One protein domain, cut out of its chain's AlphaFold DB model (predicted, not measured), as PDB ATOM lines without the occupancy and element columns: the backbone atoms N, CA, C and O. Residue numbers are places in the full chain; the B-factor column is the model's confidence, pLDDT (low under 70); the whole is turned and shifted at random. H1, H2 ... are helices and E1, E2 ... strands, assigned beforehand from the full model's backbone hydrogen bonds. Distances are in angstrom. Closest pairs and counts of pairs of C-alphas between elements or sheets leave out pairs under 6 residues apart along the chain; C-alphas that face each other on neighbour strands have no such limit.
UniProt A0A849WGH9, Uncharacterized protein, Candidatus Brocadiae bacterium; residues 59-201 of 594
ATOM      1  N   HIS A  59      35.796 -31.568  51.931       64.69
ATOM      2  CA  HIS A  59      36.338 -31.156  50.635       64.69
ATOM      3  C   HIS A  59      37.579 -32.004  50.320       64.69
ATOM      4  O   HIS A  59      38.453 -32.142  51.175       64.69
ATOM      5  N   ILE A  60      37.654 -32.581  49.120       69.06
ATOM      6  CA  ILE A  60      38.828 -33.305  48.612       69.06
ATOM      7  C   ILE A  60      39.377 -32.589  47.376       69.06
ATOM      8  O   ILE A  60      38.617 -32.083  46.550       69.06
ATOM      9  N   GLU A  61      40.698 -32.576  47.231       76.12
ATOM     10  CA  GLU A  61      41.366 -32.137  46.008       76.12
ATOM     11  C   GLU A  61      41.577 -33.351  45.090       76.12
ATOM     12  O   GLU A  61      42.239 -34.325  45.457       76.12
ATOM     13  N   LEU A  62      40.980 -33.320  43.899       76.25
ATOM     14  CA  LEU A  62      41.241 -34.276  42.825       76.25
ATOM     15  C   LEU A  62      42.408 -33.768  41.985       76.25
ATOM     16  O   LEU A  62      42.453 -32.586  41.665       76.25
ATOM     17  N   ILE A  63      43.321 -34.651  41.585       74.12
ATOM     18  CA  ILE A  63      44.526 -34.301  40.818       74.12
ATOM     19  C   ILE A  63      44.618 -35.209  39.583       74.12
ATOM     20  O   ILE A  63      44.129 -36.343  39.599       74.12
ATOM     21  N   GLY A  64      45.227 -34.717  38.501       78.44
ATOM     22  CA  GLY A  64      45.583 -35.524  37.330       78.44
ATOM     23  C   GLY A  64      44.372 -36.091  36.584       78.44
ATOM     24  O   GLY A  64      43.435 -35.360  36.270       78.44
ATOM     25  N   ASP A  65      44.385 -37.394  36.285       77.06
ATOM     26  CA  ASP A  65      43.334 -38.066  35.499       77.06
ATOM     27  C   ASP A  65      41.946 -37.984  36.154       77.06
ATOM     28  O   ASP A  65      40.942 -37.885  35.454       77.06
ATOM     29  N   LEU A  66      41.867 -37.941  37.490       78.81
ATOM     30  CA  LEU A  66      40.593 -37.777  38.201       78.81
ATOM     31  C   LEU A  66      40.036 -36.358  38.072       78.81
ATOM     32  O   LEU A  66      38.826 -36.187  37.930       78.81
ATOM     33  N   ALA A  67      40.911 -35.349  38.096       80.25
ATOM     34  CA  ALA A  67      40.520 -33.964  37.847       80.25
ATOM     35  C   ALA A  67      40.027 -33.799  36.401       80.25
ATOM     36  O   ALA A  67      38.954 -33.251  36.167       80.25
ATOM     37  N   LYS A  68      40.757 -34.371  35.438       83.88
ATOM     38  CA  LYS A  68      40.397 -34.354  34.012       83.88
ATOM     39  C   LYS A  68      39.080 -35.069  33.734       83.88
ATOM     40  O   LYS A  68      38.240 -34.523  33.029       83.88
ATOM     41  N   ALA A  69      38.868 -36.249  34.318       83.19
ATOM     42  CA  ALA A  69      37.615 -36.989  34.186       83.19
ATOM     43  C   ALA A  69      36.430 -36.215  34.776       83.19
ATOM     44  O   ALA A  69      35.360 -36.164  34.168       83.19
ATOM     45  N   LYS A  70      36.625 -35.563  35.929       83.69
ATOM     46  CA  LYS A  70      35.582 -34.739  36.538       83.69
ATOM     47  C   LYS A  70      35.247 -33.513  35.684       83.69
ATOM     48  O   LYS A  70      34.068 -33.213  35.510       83.69
ATOM     49  N   GLU A  71      36.245 -32.826  35.134       85.06
ATOM     50  CA  GLU A  71      35.987 -31.696  34.236       85.06
ATOM     51  C   GLU A  71      35.293 -32.149  32.949       85.06
ATOM     52  O   GLU A  71      34.345 -31.507  32.504       85.06
ATOM     53  N   ALA A  72      35.732 -33.264  32.360       85.06
ATOM     54  CA  ALA A  72      35.117 -33.814  31.156       85.06
ATOM     55  C   ALA A  72      33.629 -34.134  31.380       85.06
ATOM     56  O   ALA A  72      32.795 -33.801  30.534       85.06
ATOM     57  N   LEU A  73      33.285 -34.684  32.553       85.31
ATOM     58  CA  LEU A  73      31.899 -34.880  32.983       85.31
ATOM     59  C   LEU A  73      31.162 -33.539  33.141       85.31
ATOM     60  O   LEU A  73      30.064 -33.365  32.615       85.31
ATOM     61  N   PHE A  74      31.762 -32.568  33.839       84.56
ATOM     62  CA  PHE A  74      31.155 -31.257  34.096       84.56
ATOM     63  C   PHE A  74      30.853 -30.488  32.801       84.56
ATOM     64  O   PHE A  74      29.777 -29.907  32.651       84.56
ATOM     65  N   ARG A  75      31.773 -30.540  31.833       83.25
ATOM     66  CA  ARG A  75      31.631 -29.928  30.505       83.25
ATOM     67  C   ARG A  75      30.765 -30.740  29.542       83.25
ATOM     68  O   ARG A  75      30.566 -30.296  28.416       83.25
ATOM     69  N   LYS A  76      30.235 -31.893  29.971       82.44
ATOM     70  CA  LYS A  76      29.432 -32.820  29.152       82.44
ATOM     71  C   LYS A  76      30.157 -33.303  27.889       82.44
ATOM     72  O   LYS A  76      29.517 -33.589  26.882       82.44
ATOM     73  N   ILE A  77      31.483 -33.397  27.957       83.81
ATOM     74  CA  ILE A  77      32.323 -33.959  26.888       83.81
ATOM     75  C   ILE A  77      32.162 -35.486  26.854       83.81
ATOM     76  O   ILE A  77      32.279 -36.101  25.799       83.81
ATOM     77  N   CYS A  78      31.878 -36.097  28.010       83.81
ATOM     78  CA  CYS A  78      31.671 -37.537  28.159       83.81
ATOM     79  C   CYS A  78      30.464 -37.829  29.048       83.81
ATOM     80  O   CYS A  78      30.140 -37.054  29.953       83.81
ATOM     81  N   THR A  79      29.843 -38.981  28.826       85.75
ATOM     82  CA  THR A  79      28.813 -39.548  29.706       85.75
ATOM     83  C   THR A  79      29.432 -40.304  30.886       85.75
ATOM     84  O   THR A  79      30.618 -40.644  30.887       85.75
ATOM     85  N   GLU A  80      28.632 -40.585  31.920       84.56
ATOM     86  CA  GLU A  80      29.093 -41.375  33.070       84.56
ATOM     87  C   GLU A  80      29.527 -42.785  32.653       84.56
ATOM     88  O   GLU A  80      30.528 -43.302  33.149       84.56
ATOM     89  N   GLU A  81      28.783 -43.404  31.735       83.75
ATOM     90  CA  GLU A  81      29.035 -44.749  31.223       83.75
ATOM     91  C   GLU A  81      30.365 -44.819  30.461       83.75
ATOM     92  O   GLU A  81      31.145 -45.751  30.657       83.75
ATOM     93  N   GLU A  82      30.675 -43.800  29.659       82.56
ATOM     94  CA  GLU A  82      31.953 -43.701  28.947       82.56
ATOM     95  C   GLU A  82      33.128 -43.568  29.919       82.56
ATOM     96  O   GLU A  82      34.146 -44.243  29.763       82.56
ATOM     97  N   ILE A  83      32.978 -42.759  30.972       84.50
ATOM     98  CA  ILE A  83      33.999 -42.619  32.019       84.50
ATOM     99  C   ILE A  83      34.225 -43.951  32.747       84.50
ATOM    100  O   ILE A  83      35.374 -44.328  33.001       84.50
ATOM    101  N   VAL A  84      33.153 -44.693  33.049       84.25
ATOM    102  CA  VAL A  84      33.235 -46.037  33.644       84.25
ATOM    103  C   VAL A  84      34.032 -46.979  32.740       84.25
ATOM    104  O   VAL A  84      34.972 -47.630  33.206       84.25
ATOM    105  N   GLU A  85      33.699 -47.040  31.449       82.81
ATOM    106  CA  GLU A  85      34.397 -47.903  30.496       82.81
ATOM    107  C   GLU A  85      35.871 -47.517  30.314       82.81
ATOM    108  O   GLU A  85      36.719 -48.401  30.156       82.81
ATOM    109  N   LEU A  86      36.190 -46.220  30.336       82.44
ATOM    110  CA  LEU A  86      37.555 -45.712  30.209       82.44
ATOM    111  C   LEU A  86      38.410 -46.113  31.413       82.44
ATOM    112  O   LEU A  86      39.473 -46.701  31.216       82.44
ATOM    113  N   PHE A  87      37.932 -45.907  32.647       80.19
ATOM    114  CA  PHE A  87      38.650 -46.357  33.848       80.19
ATOM    115  C   PHE A  87      38.796 -47.880  33.903       80.19
ATOM    116  O   PHE A  87      39.845 -48.397  34.295       80.19
ATOM    117  N   PHE A  88      37.775 -48.620  33.465       81.44
ATOM    118  CA  PHE A  88      37.866 -50.073  33.369       81.44
ATOM    119  C   PHE A  88      38.894 -50.518  32.321       81.44
ATOM    120  O   PHE A  88      39.712 -51.394  32.597       81.44
ATOM    121  N   SER A  89      38.918 -49.881  31.151       77.94
ATOM    122  CA  SER A  89      39.890 -50.172  30.089       77.94
ATOM    123  C   SER A  89      41.320 -49.845  30.523       77.94
ATOM    124  O   SER A  89      42.210 -50.676  30.344       77.94
ATOM    125  N   GLN A  90      41.515 -48.699  31.183       75.62
ATOM    126  CA  GLN A  90      42.793 -48.290  31.768       75.62
ATOM    127  C   GLN A  90      43.299 -49.334  32.771       75.62
ATOM    128  O   GLN A  90      44.458 -49.732  32.733       75.62
ATOM    129  N   SER A  91      42.412 -49.863  33.618       70.50
ATOM    130  CA  SER A  91      42.787 -50.880  34.605       70.50
ATOM    131  C   SER A  91      43.120 -52.261  34.006       70.50
ATOM    132  O   SER A  91      43.733 -53.079  34.687       70.50
ATOM    133  N   LYS A  92      42.733 -52.547  32.752       70.06
ATOM    134  CA  LYS A  92      43.088 -53.793  32.040       70.06
ATOM    135  C   LYS A  92      44.435 -53.714  31.319       70.06
ATOM    136  O   LYS A  92      45.059 -54.750  31.095       70.06
ATOM    137  N   GLN A  93      44.880 -52.520  30.934       66.56
ATOM    138  CA  GLN A  93      46.137 -52.320  30.213       66.56
ATOM    139  C   GLN A  93      47.318 -52.326  31.199       66.56
ATOM    140  O   GLN A  93      47.840 -51.293  31.592       66.56
ATOM    141  N   GLN A  94      47.743 -53.524  31.610       51.50
ATOM    142  CA  GLN A  94      48.824 -53.749  32.586       51.50
ATOM    143  C   GLN A  94      50.223 -53.261  32.147       51.50
ATOM    144  O   GLN A  94      51.135 -53.240  32.970       51.50
ATOM    145  N   SER A  95      50.426 -52.907  30.874       44.38
ATOM    146  CA  SER A  95      51.762 -52.712  30.280       44.38
ATOM    147  C   SER A  95      51.960 -51.409  29.496       44.38
ATOM    148  O   SER A  95      53.089 -51.107  29.117       44.38
ATOM    149  N   GLN A  96      50.912 -50.614  29.275       47.91
ATOM    150  CA  GLN A  96      51.010 -49.298  28.641       47.91
ATOM    151  C   GLN A  96      50.232 -48.308  29.499       47.91
ATOM    152  O   GLN A  96      49.026 -48.445  29.676       47.91
ATOM    153  N   SER A  97      50.937 -47.337  30.077       52.94
ATOM    154  CA  SER A  97      50.381 -46.283  30.926       52.94
ATOM    155  C   SER A  97      49.623 -45.245  30.096       52.94
ATOM    156  O   SER A  97      49.955 -44.061  30.136       52.94
ATOM    157  N   SER A  98      48.660 -45.679  29.287       64.19
ATOM    158  CA  SER A  98      47.820 -44.766  28.524       64.19
ATOM    159  C   SER A  98      47.030 -43.908  29.508       64.19
ATOM    160  O   SER A  98      46.297 -44.427  30.360       64.19
ATOM    161  N   SER A  99      47.237 -42.594  29.446       71.81
ATOM    162  CA  SER A  99      46.537 -41.656  30.323       71.81
ATOM    163  C   SER A  99      45.034 -41.673  30.023       71.81
ATOM    164  O   SER A  99      44.620 -41.977  28.899       71.81
ATOM    165  N   PHE A 100      44.190 -41.340  31.008       77.50
ATOM    166  CA  PHE A 100      42.735 -41.239  30.800       77.50
ATOM    167  C   PHE A 100      42.395 -40.383  29.566       77.50
ATOM    168  O   PHE A 100      41.507 -40.724  28.786       77.50
ATOM    169  N   LEU A 101      43.152 -39.299  29.365       78.44
ATOM    170  CA  LEU A 101      42.975 -38.352  28.268       78.44
ATOM    171  C   LEU A 101      43.276 -38.972  26.892       78.44
ATOM    172  O   LEU A 101      42.537 -38.736  25.940       78.44
ATOM    173  N   GLU A 102      44.328 -39.786  26.786       77.19
ATOM    174  CA  GLU A 102      44.678 -40.504  25.551       77.19
ATOM    175  C   GLU A 102      43.615 -41.541  25.186       77.19
ATOM    176  O   GLU A 102      43.210 -41.644  24.026       77.19
ATOM    177  N   LEU A 103      43.116 -42.281  26.182       77.19
ATOM    178  CA  LEU A 103      42.032 -43.243  25.984       77.19
ATOM    179  C   LEU A 103      40.743 -42.543  25.544       77.19
ATOM    180  O   LEU A 103      40.033 -43.038  24.663       77.19
ATOM    181  N   LEU A 104      40.467 -41.375  26.123       80.06
ATOM    182  CA  LEU A 104      39.320 -40.561  25.758       80.06
ATOM    183  C   LEU A 104      39.445 -40.017  24.326       80.06
ATOM    184  O   LEU A 104      38.490 -40.090  23.552       80.06
ATOM    185  N   GLN A 105      40.633 -39.549  23.939       80.06
ATOM    186  CA  GLN A 105      40.901 -39.056  22.587       80.06
ATOM    187  C   GLN A 105      40.740 -40.165  21.543       80.06
ATOM    188  O   GLN A 105      40.107 -39.949  20.507       80.06
ATOM    189  N   ALA A 106      41.256 -41.361  21.837       75.50
ATOM    190  CA  ALA A 106      41.181 -42.513  20.946       75.50
ATOM    191  C   ALA A 106      39.740 -42.998  20.713       75.50
ATOM    192  O   ALA A 106      39.421 -43.448  19.612       75.50
ATOM    193  N   ARG A 107      38.863 -42.906  21.724       74.56
ATOM    194  CA  ARG A 107      37.474 -43.385  21.631       74.56
ATOM    195  C   ARG A 107      36.472 -42.341  21.143       74.56
ATOM    196  O   ARG A 107      35.593 -42.693  20.363       74.56
ATOM    197  N   HIS A 108      36.594 -41.087  21.578       65.94
ATOM    198  CA  HIS A 108      35.541 -40.080  21.393       65.94
ATOM    199  C   HIS A 108      35.875 -38.975  20.387       65.94
ATOM    200  O   HIS A 108      35.052 -38.091  20.183       65.94
ATOM    201  N   LYS A 109      37.039 -39.028  19.716       61.88
ATOM    202  CA  LYS A 109      37.495 -37.975  18.784       61.88
ATOM    203  C   LYS A 109      37.344 -36.571  19.393       61.88
ATOM    204  O   LYS A 109      36.745 -35.691  18.781       61.88
ATOM    205  N   LEU A 110      37.894 -36.390  20.598       72.75
ATOM    206  CA  LEU A 110      38.030 -35.079  21.244       72.75
ATOM    207  C   LEU A 110      38.521 -34.039  20.231       72.75
ATOM    208  O   LEU A 110      39.523 -34.276  19.545       72.75
ATOM    209  N   ALA A 111      37.853 -32.887  20.162       76.56
ATOM    210  CA  ALA A 111      38.378 -31.777  19.382       76.56
ATOM    211  C   ALA A 111      39.735 -31.345  19.968       76.56
ATOM    212  O   ALA A 111      39.933 -31.368  21.186       76.56
ATOM    213  N   SER A 112      40.685 -30.935  19.120       75.94
ATOM    214  CA  SER A 112      42.036 -30.561  19.574       75.94
ATOM    215  C   SER A 112      42.024 -29.475  20.657       75.94
ATOM    216  O   SER A 112      42.859 -29.500  21.557       75.94
ATOM    217  N   GLU A 113      41.062 -28.552  20.608       78.50
ATOM    218  CA  GLU A 113      40.881 -27.511  21.628       78.50
ATOM    219  C   GLU A 113      40.410 -28.084  22.975       78.50
ATOM    220  O   GLU A 113      40.937 -27.714  24.023       78.50
ATOM    221  N   GLU A 114      39.470 -29.030  22.973       81.06
ATOM    222  CA  GLU A 114      38.972 -29.695  24.187       81.06
ATOM    223  C   GLU A 114      40.058 -30.547  24.845       81.06
ATOM    224  O   GLU A 114      40.205 -30.534  26.067       81.06
ATOM    225  N   TYR A 115      40.865 -31.229  24.031       81.75
ATOM    226  CA  TYR A 115      42.014 -31.993  24.499       81.75
ATOM    227  C   TYR A 115      43.031 -31.100  25.221       81.75
ATOM    228  O   TYR A 115      43.439 -31.415  26.338       81.75
ATOM    229  N   GLN A 116      43.409 -29.963  24.627       79.50
ATOM    230  CA  GLN A 116      44.353 -29.021  25.245       79.50
ATOM    231  C   GLN A 116      43.781 -28.384  26.519       79.50
ATOM    232  O   GLN A 116      44.485 -28.260  27.521       79.50
ATOM    233  N   ASN A 117      42.487 -28.051  26.516       81.81
ATOM    234  CA  ASN A 117      41.801 -27.500  27.684       81.81
ATOM    235  C   ASN A 117      41.777 -28.480  28.864       81.81
ATOM    236  O   ASN A 117      42.015 -28.075  29.998       81.81
ATOM    237  N   LEU A 118      41.521 -29.766  28.610       82.25
ATOM    238  CA  LEU A 118      41.568 -30.800  29.643       82.25
ATOM    239  C   LEU A 118      43.010 -31.113  30.070       82.25
ATOM    240  O   LEU A 118      43.264 -31.357  31.248       82.25
ATOM    241  N   LEU A 119      43.978 -31.073  29.149       81.94
ATOM    242  CA  LEU A 119      45.391 -31.293  29.464       81.94
ATOM    243  C   LEU A 119      45.932 -30.251  30.459       81.94
ATOM    244  O   LEU A 119      46.716 -30.608  31.337       81.94
ATOM    245  N   ALA A 120      45.475 -28.998  30.351       81.12
ATOM    246  CA  ALA A 120      45.876 -27.889  31.217       81.12
ATOM    247  C   ALA A 120      45.385 -28.008  32.676       81.12
ATOM    248  O   ALA A 120      45.846 -27.264  33.543       81.12
ATOM    249  N   ILE A 121      44.467 -28.933  32.974       79.50
ATOM    250  CA  ILE A 121      43.893 -29.099  34.314       79.50
ATOM    251  C   ILE A 121      44.786 -30.002  35.160       79.50
ATOM    252  O   ILE A 121      44.931 -31.199  34.898       79.50
ATOM    253  N   SER A 122      45.355 -29.422  36.216       73.06
ATOM    254  CA  SER A 122      46.182 -30.134  37.191       73.06
ATOM    255  C   SER A 122      45.386 -30.632  38.398       73.06
ATOM    256  O   SER A 122      45.588 -31.776  38.806       73.06
ATOM    257  N   SER A 123      44.479 -29.818  38.957       79.31
ATOM    258  CA  SER A 123      43.658 -30.190  40.117       79.31
ATOM    259  C   SER A 123      42.290 -29.497  40.171       79.31
ATOM    260  O   SER A 123      42.092 -28.437  39.578       79.31
ATOM    261  N   ILE A 124      41.326 -30.126  40.858       79.38
ATOM    262  CA  ILE A 124      39.957 -29.634  41.089       79.38
ATOM    263  C   ILE A 124      39.539 -29.947  42.527       79.38
ATOM    264  O   ILE A 124      39.555 -31.103  42.945       79.38
ATOM    265  N   ASN A 125      39.064 -28.940  43.259       77.31
ATOM    266  CA  ASN A 125      38.447 -29.146  44.569       77.31
ATOM    267  C   ASN A 125      36.992 -29.609  44.426       77.31
ATOM    268  O   ASN A 125      36.223 -29.074  43.625       77.31
ATOM    269  N   THR A 126      36.599 -30.614  45.204       74.00
ATOM    270  CA  THR A 126      35.241 -31.156  45.204       74.00
ATOM    271  C   THR A 126      34.744 -31.463  46.599       74.00
ATOM    272  O   THR A 126      35.484 -31.961  47.442       74.00
ATOM    273  N   GLU A 127      33.456 -31.236  46.819       66.56
ATOM    274  CA  GLU A 127      32.751 -31.810  47.956       66.56
ATOM    275  C   GLU A 127      32.719 -33.335  47.800       66.56
ATOM    276  O   GLU A 127      32.430 -33.869  46.726       66.56
ATOM    277  N   TRP A 128      33.077 -34.037  48.870       59.97
ATOM    278  CA  TRP A 128      33.094 -35.487  48.952       59.97
ATOM    279  C   TRP A 128      32.107 -35.943  50.014       59.97
ATOM    280  O   TRP A 128      32.153 -35.501  51.163       59.97
ATOM    281  N   MET A 129      31.235 -36.873  49.628       56.50
ATOM    282  CA  MET A 129      30.402 -37.610  50.566       56.50
ATOM    283  C   MET A 129      31.170 -38.842  51.065       56.50
ATOM    284  O   MET A 129      31.390 -39.774  50.283       56.50
ATOM    285  N   PRO A 130      31.518 -38.925  52.361       48.28
ATOM    286  CA  PRO A 130      32.096 -40.128  52.931       48.28
ATOM    287  C   PRO A 130      30.974 -41.154  53.136       48.28
ATOM    288  O   PRO A 130      30.408 -41.287  54.218       48.28
ATOM    289  N   LYS A 131      30.613 -41.889  52.082       53.28
ATOM    290  CA  LYS A 131      29.837 -43.129  52.216       53.28
ATOM    291  C   LYS A 131      30.784 -44.311  52.081       53.28
ATOM    292  O   LYS A 131      31.697 -44.287  51.259       53.28
ATOM    293  N   THR A 132      30.563 -45.334  52.906       53.62
ATOM    294  CA  THR A 132      31.309 -46.599  52.892       53.62
ATOM    295  C   THR A 132      31.546 -47.082  51.452       53.62
ATOM    296  O   THR A 132      30.591 -47.101  50.670       53.62
ATOM    297  N   PRO A 133      32.787 -47.455  51.084       52.25
ATOM    298  CA  PRO A 133      33.231 -47.642  49.693       52.25
ATOM    299  C   PRO A 133      32.411 -48.667  48.898       52.25
ATOM    300  O   PRO A 133      32.267 -48.522  47.688       52.25
ATOM    301  N   SER A 134      31.759 -49.617  49.570       58.16
ATOM    302  CA  SER A 134      30.828 -50.564  48.948       58.16
ATOM    303  C   SER A 134      29.594 -50.756  49.818       58.16
ATOM    304  O   SER A 134      29.682 -50.770  51.051       58.16
ATOM    305  N   SER A 135      28.426 -50.891  49.188       66.56
ATOM    306  CA  SER A 135      27.222 -51.260  49.929       66.56
ATOM    307  C   SER A 135      27.348 -52.716  50.414       66.56
ATOM    308  O   SER A 135      27.990 -53.528  49.746       66.56
ATOM    309  N   PRO A 136      26.728 -53.107  51.545       63.81
ATOM    310  CA  PRO A 136      26.674 -54.512  51.958       63.81
ATOM    311  C   PRO A 136      26.126 -55.443  50.866       63.81
ATOM    312  O   PRO A 136      26.501 -56.610  50.805       63.81
ATOM    313  N   PHE A 137      25.267 -54.911  49.992       70.50
ATOM    314  CA  PHE A 137      24.731 -55.605  48.830       70.50
ATOM    315  C   PHE A 137      25.821 -55.943  47.798       70.50
ATOM    316  O   PHE A 137      25.959 -57.106  47.424       70.50
ATOM    317  N   ASP A 138      26.639 -54.958  47.411       70.75
ATOM    318  CA  ASP A 138      27.736 -55.136  46.444       70.75
ATOM    319  C   ASP A 138      28.719 -56.228  46.895       70.75
ATOM    320  O   ASP A 138      29.228 -57.004  46.091       70.75
ATOM    321  N   LEU A 139      28.951 -56.335  48.203       66.38
ATOM    322  CA  LEU A 139      29.869 -57.315  48.785       66.38
ATOM    323  C   LEU A 139      29.321 -58.739  48.709       66.38
ATOM    324  O   LEU A 139      30.049 -59.670  48.362       66.38
ATOM    325  N   VAL A 140      28.027 -58.905  48.995       68.75
ATOM    326  CA  VAL A 140      27.333 -60.195  48.867       68.75
ATOM    327  C   VAL A 140      27.312 -60.648  47.412       68.75
ATOM    328  O   VAL A 140      27.602 -61.813  47.138       68.75
ATOM    329  N   LEU A 141      27.040 -59.723  46.490       76.19
ATOM    330  CA  LEU A 141      27.071 -59.999  45.060       76.19
ATOM    331  C   LEU A 141      28.477 -60.412  44.604       76.19
ATOM    332  O   LEU A 141      28.626 -61.453  43.972       76.19
ATOM    333  N   GLY A 142      29.513 -59.665  44.992       71.06
ATOM    334  CA  GLY A 142      30.904 -59.989  44.664       71.06
ATOM    335  C   GLY A 142      31.324 -61.379  45.143       71.06
ATOM    336  O   GLY A 142      31.948 -62.125  44.393       71.06
ATOM    337  N   LYS A 143      30.916 -61.770  46.356       66.25
ATOM    338  CA  LYS A 143      31.178 -63.113  46.885       66.25
ATOM    339  C   LYS A 143      30.491 -64.203  46.062       66.25
ATOM    340  O   LYS A 143      31.137 -65.173  45.693       66.25
ATOM    341  N   ILE A 144      29.208 -64.034  45.743       74.12
ATOM    342  CA  ILE A 144      28.448 -65.002  44.936       74.12
ATOM    343  C   ILE A 144      29.086 -65.171  43.554       74.12
ATOM    344  O   ILE A 144      29.235 -66.295  43.083       74.12
ATOM    345  N   LEU A 145      29.523 -64.077  42.929       77.69
ATOM    346  CA  LEU A 145      30.187 -64.121  41.626       77.69
ATOM    347  C   LEU A 145      31.491 -64.936  41.650       77.69
ATOM    348  O   LEU A 145      31.782 -65.630  40.677       77.69
ATOM    349  N   VAL A 146      32.238 -64.903  42.758       73.69
ATOM    350  CA  VAL A 146      33.457 -65.713  42.938       73.69
ATOM    351  C   VAL A 146      33.142 -67.151  43.330       73.69
ATOM    352  O   VAL A 146      33.723 -68.068  42.756       73.69
ATOM    353  N   ASP A 147      32.211 -67.365  44.260       69.94
ATOM    354  CA  ASP A 147      31.811 -68.700  44.726       69.94
ATOM    355  C   ASP A 147      31.252 -69.551  43.567       69.94
ATOM    356  O   ASP A 147      31.471 -70.759  43.517       69.94
ATOM    357  N   HIS A 148      30.574 -68.916  42.605       76.38
ATOM    358  CA  HIS A 148      30.084 -69.556  41.380       76.38
ATOM    359  C   HIS A 148      31.091 -69.545  40.216       76.38
ATOM    360  O   HIS A 148      30.730 -69.930  39.106       76.38
ATOM    361  N   ALA A 149      32.334 -69.107  40.446       70.88
ATOM    362  CA  ALA A 149      33.401 -69.010  39.446       70.88
ATOM    363  C   ALA A 149      33.028 -68.207  38.177       70.88
ATOM    364  O   ALA A 149      33.605 -68.420  37.113       70.88
ATOM    365  N   LEU A 150      32.077 -67.273  38.285       77.12
ATOM    366  CA  LEU A 150      31.646 -66.416  37.176       77.12
ATOM    367  C   LEU A 150      32.642 -65.285  36.922       77.12
ATOM    368  O   LEU A 150      32.847 -64.883  35.781       77.12
ATOM    369  N   LEU A 151      33.265 -64.782  37.987       76.12
ATOM    370  CA  LEU A 151      34.377 -63.843  37.926       76.12
ATOM    371  C   LEU A 151      35.458 -64.271  38.913       76.12
ATOM    372  O   LEU A 151      35.175 -64.800  39.988       76.12
ATOM    373  N   GLN A 152      36.714 -64.023  38.557       70.81
ATOM    374  CA  GLN A 152      37.831 -64.252  39.465       70.81
ATOM    375  C   GLN A 152      37.849 -63.193  40.570       70.81
ATOM    376  O   GLN A 152      37.399 -62.057  40.387       70.81
ATOM    377  N   ARG A 153      38.433 -63.545  41.721       63.09
ATOM    378  CA  ARG A 153      38.571 -62.634  42.865       63.09
ATOM    379  C   ARG A 153      39.233 -61.313  42.465       63.09
ATOM    380  O   ARG A 153      38.749 -60.258  42.864       63.09
ATOM    381  N   ASP A 154      40.259 -61.362  41.623       59.56
ATOM    382  CA  ASP A 154      40.986 -60.174  41.165       59.56
ATOM    383  C   ASP A 154      40.113 -59.251  40.295       59.56
ATOM    384  O   ASP A 154      40.178 -58.028  40.426       59.56
ATOM    385  N   GLN A 155      39.213 -59.816  39.482       71.06
ATOM    386  CA  GLN A 155      38.278 -59.057  38.642       71.06
ATOM    387  C   GLN A 155      37.210 -58.341  39.482       71.06
ATOM    388  O   GLN A 155      36.897 -57.176  39.238       71.06
ATOM    389  N   ILE A 156      36.675 -59.001  40.515       72.19
ATOM    390  CA  ILE A 156      35.739 -58.361  41.455       72.19
ATOM    391  C   ILE A 156      36.427 -57.229  42.220       72.19
ATOM    392  O   ILE A 156      35.857 -56.150  42.386       72.19
ATOM    393  N   GLN A 157      37.673 -57.438  42.646       66.69
ATOM    394  CA  GLN A 157      38.453 -56.395  43.309       66.69
ATOM    395  C   GLN A 157      38.696 -55.189  42.399       66.69
ATOM    396  O   GLN A 157      38.573 -54.052  42.852       66.69
ATOM    397  N   GLN A 158      39.011 -55.417  41.125       69.69
ATOM    398  CA  GLN A 158      39.169 -54.361  40.126       69.69
ATOM    399  C   GLN A 158      37.895 -53.511  40.003       69.69
ATOM    400  O   GLN A 158      37.966 -52.284  40.074       69.69
ATOM    401  N   LEU A 159      36.726 -54.152  39.918       77.38
ATOM    402  CA  LEU A 159      35.433 -53.467  39.818       77.38
ATOM    403  C   LEU A 159      35.091 -52.652  41.074       77.38
ATOM    404  O   LEU A 159      34.670 -51.505  40.959       77.38
ATOM    405  N   ILE A 160      35.327 -53.192  42.275       74.75
ATOM    406  CA  ILE A 160      35.106 -52.469  43.544       74.75
ATOM    407  C   ILE A 160      36.030 -51.244  43.659       74.75
ATOM    408  O   ILE A 160      35.628 -50.177  44.136       74.75
ATOM    409  N   ARG A 161      37.278 -51.361  43.193       69.56
ATOM    410  CA  ARG A 161      38.215 -50.231  43.167       69.56
ATOM    411  C   ARG A 161      37.727 -49.136  42.217       69.56
ATOM    412  O   ARG A 161      37.686 -47.978  42.620       69.56
ATOM    413  N   ILE A 162      37.279 -49.500  41.015       76.19
ATOM    414  CA  ILE A 162      36.678 -48.556  40.056       76.19
ATOM    415  C   ILE A 162      35.433 -47.899  40.650       76.19
ATOM    416  O   ILE A 162      35.308 -46.681  40.578       76.19
ATOM    417  N   GLN A 163      34.563 -48.664  41.318       77.62
ATOM    418  CA  GLN A 163      33.397 -48.132  42.029       77.62
ATOM    419  C   GLN A 163      33.786 -47.018  43.007       77.62
ATOM    420  O   GLN A 163      33.130 -45.978  43.081       77.62
ATOM    421  N   THR A 164      34.877 -47.219  43.744       72.06
ATOM    422  CA  THR A 164      35.374 -46.236  44.709       72.06
ATOM    423  C   THR A 164      35.925 -44.991  44.015       72.06
ATOM    424  O   THR A 164      35.660 -43.873  44.456       72.06
ATOM    425  N   THR A 165      36.654 -45.167  42.913       72.69
ATOM    426  CA  THR A 165      37.209 -44.073  42.106       72.69
ATOM    427  C   THR A 165      36.115 -43.226  41.457       72.69
ATOM    428  O   THR A 165      36.147 -42.001  41.564       72.69
ATOM    429  N   LEU A 166      35.094 -43.861  40.881       79.31
ATOM    430  CA  LEU A 166      33.928 -43.194  40.296       79.31
ATOM    431  C   LEU A 166      33.167 -42.359  41.333       79.31
ATOM    432  O   LEU A 166      32.821 -41.207  41.077       79.31
ATOM    433  N   ARG A 167      33.002 -42.874  42.556       76.44
ATOM    434  CA  ARG A 167      32.352 -42.114  43.636       76.44
ATOM    435  C   ARG A 167      33.108 -40.842  44.014       76.44
ATOM    436  O   ARG A 167      32.468 -39.865  44.392       76.44
ATOM    437  N   LYS A 168      34.443 -40.818  43.908       71.44
ATOM    438  CA  LYS A 168      35.248 -39.612  44.196       71.44
ATOM    439  C   LYS A 168      35.018 -38.485  43.191       71.44
ATOM    440  O   LYS A 168      35.138 -37.324  43.564       71.44
ATOM    441  N   ILE A 169      34.668 -38.817  41.950       77.00
ATOM    442  CA  ILE A 169      34.316 -37.834  40.913       77.00
ATOM    443  C   ILE A 169      32.809 -37.531  40.863       77.00
ATOM    444  O   ILE A 169      32.384 -36.723  40.044       77.00
ATOM    445  N   GLY A 170      32.015 -38.127  41.762       73.06
ATOM    446  CA  GLY A 170      30.571 -37.899  41.888       73.06
ATOM    447  C   GLY A 170      29.682 -38.936  41.191       73.06
ATOM    448  O   GLY A 170      28.464 -38.832  41.281       73.06
ATOM    449  N   ILE A 171      30.259 -39.959  40.552       79.69
ATOM    450  CA  ILE A 171      29.516 -41.006  39.837       79.69
ATOM    451  C   ILE A 171      29.195 -42.159  40.799       79.69
ATOM    452  O   ILE A 171      30.086 -42.850  41.300       79.69
ATOM    453  N   VAL A 172      27.908 -42.398  41.054       81.19
ATOM    454  CA  VAL A 172      27.443 -43.444  41.980       81.19
ATOM    455  C   VAL A 172      26.851 -44.610  41.191       81.19
ATOM    456  O   VAL A 172      25.658 -44.626  40.915       81.19
ATOM    457  N   LYS A 173      27.684 -45.606  40.865       82.56
ATOM    458  CA  LYS A 173      27.238 -46.894  40.302       82.56
ATOM    459  C   LYS A 173      27.411 -48.037  41.315       82.56
ATOM    460  O   LYS A 173      28.350 -48.047  42.121       82.56
ATOM    461  N   SER A 174      26.497 -48.999  41.304       81.88
ATOM    462  CA  SER A 174      26.549 -50.260  42.062       81.88
ATOM    463  C   SER A 174      27.473 -51.286  41.392       81.88
ATOM    464  O   SER A 174      27.803 -51.156  40.214       81.88
ATOM    465  N   LEU A 175      27.887 -52.338  42.110       79.88
ATOM    466  CA  LEU A 175      28.689 -53.414  41.509       79.88
ATOM    467  C   LEU A 175      27.914 -54.122  40.388       79.88
ATOM    468  O   LEU A 175      28.503 -54.476  39.373       79.88
ATOM    469  N   GLN A 176      26.597 -54.277  40.546       83.50
ATOM    470  CA  GLN A 176      25.708 -54.814  39.513       83.50
ATOM    471  C   GLN A 176      25.817 -54.016  38.209       83.50
ATOM    472  O   GLN A 176      26.058 -54.597  37.152       83.50
ATOM    473  N   GLU A 177      25.660 -52.693  38.284       83.06
ATOM    474  CA  GLU A 177      25.736 -51.818  37.110       83.06
ATOM    475  C   GLU A 177      27.128 -51.862  36.484       83.06
ATOM    476  O   GLU A 177      27.250 -51.972  35.269       83.06
ATOM    477  N   LEU A 178      28.185 -51.857  37.303       83.50
ATOM    478  CA  LEU A 178      29.558 -51.919  36.804       83.50
ATOM    479  C   LEU A 178      29.852 -53.221  36.061       83.50
ATOM    480  O   LEU A 178      30.483 -53.176  35.011       83.50
ATOM    481  N   VAL A 179      29.387 -54.367  36.563       84.62
ATOM    482  CA  VAL A 179      29.571 -55.669  35.900       84.62
ATOM    483  C   VAL A 179      28.926 -55.680  34.508       84.62
ATOM    484  O   VAL A 179      29.515 -56.232  33.573       84.62
ATOM    485  N   VAL A 180      27.759 -55.047  34.358       82.94
ATOM    486  CA  VAL A 180      27.028 -54.964  33.084       82.94
ATOM    487  C   VAL A 180      27.663 -53.935  32.141       82.94
ATOM    488  O   VAL A 180      27.988 -54.276  31.005       82.94
ATOM    489  N   ILE A 181      27.919 -52.708  32.614       81.00
ATOM    490  CA  ILE A 181      28.522 -51.618  31.820       81.00
ATOM    491  C   ILE A 181      29.911 -52.024  31.315       81.00
ATOM    492  O   ILE A 181      30.238 -51.845  30.146       81.00
ATOM    493  N   CYS A 182      30.715 -52.663  32.164       80.12
ATOM    494  CA  CYS A 182      32.053 -53.127  31.803       80.12
ATOM    495  C   CYS A 182      32.050 -54.398  30.929       80.12
ATOM    496  O   CYS A 182      33.124 -54.923  30.616       80.12
ATOM    497  N   LYS A 183      30.866 -54.915  30.561       77.06
ATOM    498  CA  LYS A 183      30.665 -56.156  29.792       77.06
ATOM    499  C   LYS A 183      31.378 -57.360  30.417       77.06
ATOM    500  O   LYS A 183      31.857 -58.242  29.709       77.06
ATOM    501  N   ALA A 184      31.488 -57.380  31.746       75.69
ATOM    502  CA  ALA A 184      32.084 -58.493  32.477       75.69
ATOM    503  C   ALA A 184      31.117 -59.685  32.539       75.69
ATOM    504  O   ALA A 184      31.554 -60.824  32.413       75.69
ATOM    505  N   LEU A 185      29.812 -59.421  32.674       81.38
ATOM    506  CA  LEU A 185      28.730 -60.399  32.523       81.38
ATOM    507  C   LEU A 185      27.537 -59.747  31.816       81.38
ATOM    508  O   LEU A 185      27.359 -58.530  31.889       81.38
ATOM    509  N   SER A 186      26.706 -60.550  31.148       78.88
ATOM    510  CA  SER A 186      25.448 -60.063  30.581       78.88
ATOM    511  C   SER A 186      24.418 -59.796  31.678       78.88
ATOM    512  O   SER A 186      24.394 -60.457  32.721       78.88
ATOM    513  N   GLU A 187      23.527 -58.839  31.426       81.75
ATOM    514  CA  GLU A 187      22.448 -58.481  32.350       81.75
ATOM    515  C   GLU A 187      21.567 -59.693  32.711       81.75
ATOM    516  O   GLU A 187      21.147 -59.839  33.861       81.75
ATOM    517  N   ASP A 188      21.375 -60.612  31.761       75.81
ATOM    518  CA  ASP A 188      20.589 -61.840  31.922       75.81
ATOM    519  C   ASP A 188      21.185 -62.815  32.947       75.81
ATOM    520  O   ASP A 188      20.447 -63.540  33.612       75.81
ATOM    521  N   ILE A 189      22.512 -62.817  33.115       79.06
ATOM    522  CA  ILE A 189      23.205 -63.632  34.124       79.06
ATOM    523  C   ILE A 189      23.178 -62.932  35.487       79.06
ATOM    524  O   ILE A 189      23.041 -63.579  36.524       79.06
ATOM    525  N   VAL A 190      23.282 -61.601  35.507       78.38
ATOM    526  CA  VAL A 190      23.380 -60.820  36.750       78.38
ATOM    527  C   VAL A 190      22.025 -60.696  37.459       78.38
ATOM    528  O   VAL A 190      21.965 -60.836  38.680       78.38
ATOM    529  N   LYS A 191      20.925 -60.499  36.721       79.19
ATOM    530  CA  LYS A 191      19.554 -60.383  37.262       79.19
ATOM    531  C   LYS A 191      19.146 -61.509  38.232       79.19
ATOM    532  O   LYS A 191      18.712 -61.193  39.345       79.19
ATOM    533  N   PRO A 192      19.286 -62.806  37.895       77.50
ATOM    534  CA  PRO A 192      18.925 -63.884  38.816       77.50
ATOM    535  C   PRO A 192      19.831 -63.940  40.059       77.50
ATOM    536  O   PRO A 192      19.362 -64.282  41.145       77.50
ATOM    537  N   LEU A 193      21.105 -63.550  39.940       78.62
ATOM    538  CA  LEU A 193      22.042 -63.490  41.071       78.62
ATOM    539  C   LEU A 193      21.720 -62.326  42.013       78.62
ATOM    540  O   LEU A 193      21.799 -62.477  43.229       78.62
ATOM    541  N   VAL A 194      21.298 -61.187  41.465       77.38
ATOM    542  CA  VAL A 194      20.790 -60.034  42.219       77.38
ATOM    543  C   VAL A 194      19.551 -60.424  43.017       77.38
ATOM    544  O   VAL A 194      19.529 -60.217  44.228       77.38
ATOM    545  N   ALA A 195      18.587 -61.112  42.398       75.81
ATOM    546  CA  ALA A 195      17.414 -61.632  43.105       75.81
ATOM    547  C   ALA A 195      17.802 -62.613  44.233       75.81
ATOM    548  O   ALA A 195      17.222 -62.597  45.322       75.81
ATOM    549  N   GLN A 196      18.832 -63.441  44.018       74.38
ATOM    550  CA  GLN A 196      19.385 -64.318  45.054       74.38
ATOM    551  C   GLN A 196      20.058 -63.527  46.194       74.38
ATOM    552  O   GLN A 196      19.936 -63.915  47.360       74.38
ATOM    553  N   CYS A 197      20.740 -62.418  45.889       71.00
ATOM    554  CA  CYS A 197      21.336 -61.515  46.879       71.00
ATOM    555  C   CYS A 197      20.266 -60.822  47.723       71.00
ATOM    556  O   CYS A 197      20.349 -60.836  48.952       71.00
ATOM    557  N   GLU A 198      19.244 -60.256  47.081       76.88
ATOM    558  CA  GLU A 198      18.117 -59.605  47.751       76.88
ATOM    559  C   GLU A 198      17.393 -60.578  48.678       76.88
ATOM    560  O   GLU A 198      17.118 -60.236  49.829       76.88
ATOM    561  N   LYS A 199      17.182 -61.822  48.227       75.50
ATOM    562  CA  LYS A 199      16.607 -62.891  49.046       75.50
ATOM    563  C   LYS A 199      17.479 -63.212  50.261       75.50
ATOM    564  O   LYS A 199      16.982 -63.181  51.380       75.50
ATOM    565  N   LYS A 200      18.791 -63.417  50.082       67.38
ATOM    566  CA  LYS A 200      19.729 -63.669  51.197       67.38
ATOM    567  C   LYS A 200      19.777 -62.513  52.201       67.38
ATOM    568  O   LYS A 200      19.851 -62.750  53.404       67.38
ATOM    569  N   ILE A 201      19.716 -61.266  51.736       66.31
ATOM    570  CA  ILE A 201      19.714 -60.075  52.599       66.31
ATOM    571  C   ILE A 201      18.368 -59.923  53.322       66.31
ATOM    572  O   ILE A 201      18.345 -59.564  54.502       66.31
TER     573      ILE A 201
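Overview. This is residues 59 to 201 of the 594 residues of an uncharacterized protein of Candidatus Brocadiae bacterium (UniProt A0A849WGH9). This is an elongated body of crossed helices in two halves joined side to side: H1 to H4 make one half, with the short two-stranded ribbon E1 E2 beside H1, and H5 to H8 make the other. The halves join in the middle, where H2 packs on H6 and H7, and residues 129 to 135 lead from E2 across to H5. The printed part has 143 residues, with eight named helices and two named strands in the order E1 H1 H2 H3 H4 E2 H5 H6 H7 H8; the sheet, in the order E1 - E2, is antiparallel, and the class is mostly helix. The whole is compact, with a radius of gyration of the C-alphas of 16.3 A, and its C-alphas span 50 by 32 by 25 A.

Arrangement. Begin at the sheet, where E1, residues 59 to 63, and E2, residues 123 to 128, are antiparallel neighbours at 146 degrees. Look there for N 60 and O 126, and for N 124 and O 62, both pairs within hydrogen-bond range at 2.8 A. H1, residues 65 to 74, is near E1, and its closest C-alpha pair with E2 is Ala 67 and Ser 123, 5.4 A apart. H1 touches H3, residues 100 to 108, at a steep tilt of 44 degrees, with the C-alphas of Asp 65 and Phe 100 closest at 5.7 A. H1 also touches H4, residues 112 to 119, where the C-alphas of Lys 68 and Leu 118 are closest at 5.8 A. H3 and H4 form a helical hairpin, opposite ways at a shallow tilt of 25 degrees; their closest C-alphas, of Gln 105 and Tyr 115, are 7.4 A apart. Move on to H2, residues 80 to 92, which touches H3 with its residues 86 to 90 alone, the C-alphas of Leu 86 and Leu 103 being closest at 6.6 A. H2 touches H6, residues 153 to 168, at a steep tilt of 43 degrees, with the C-alphas of Phe 87 and Ile 162 closest at 6.9 A. The hub is H7, residues 175 to 181, touching four helices; it is about perpendicular to H6 at 88 degrees, with the C-alphas of Leu 159 and Leu 178 closest at 6.8 A, and to H2 at 87 degrees, with those of Glu 81 and Ile 181 closest at 6.9 A. H7 also touches H5, residues 136 to 147, closest at C-alphas 175 and 138, 5.3 A apart. H7 and H8, residues 187 to 201, form a helical hairpin at a shallow tilt of 6 degrees, closest at the C-alphas of Val 180 and Glu 187, 5.8 A. H8 touches H5 at a steep tilt of 62 degrees, with the C-alphas of Leu 141 and Cys 197 closest at 6.2 A. H5 and H6, also a helical hairpin, only just touch, with 3 pairs of C-alphas within 8 A, the closest being those of Val 146 and Arg 153 at 6.0 A. H4 and H8 are apart. Every O i to N i+4 pair is within hydrogen-bond range in H1 to H7, and 9 of 11 are in H8.

Along the chain. Find C-alpha 59 at (36.338, -31.156, 50.635), where E1 begins its 13.2 A. H6, the longest helix, runs 23.3 A from C-alpha 153 at (38.571, -62.634, 42.865). H8 runs 20.5 A to C-alpha 201 at (19.714, -60.075, 52.599), and H2 18.7 A.

Size, cuts and confidence. The C-alphas of Glu 113 and Lys 200 are the two farthest apart, 51.3 A. The printed part has no cut, and no link is long. The mean pLDDT of the printed part is 74.7; look for values under 70 at residues 93 to 98 and 127 to 136, among others.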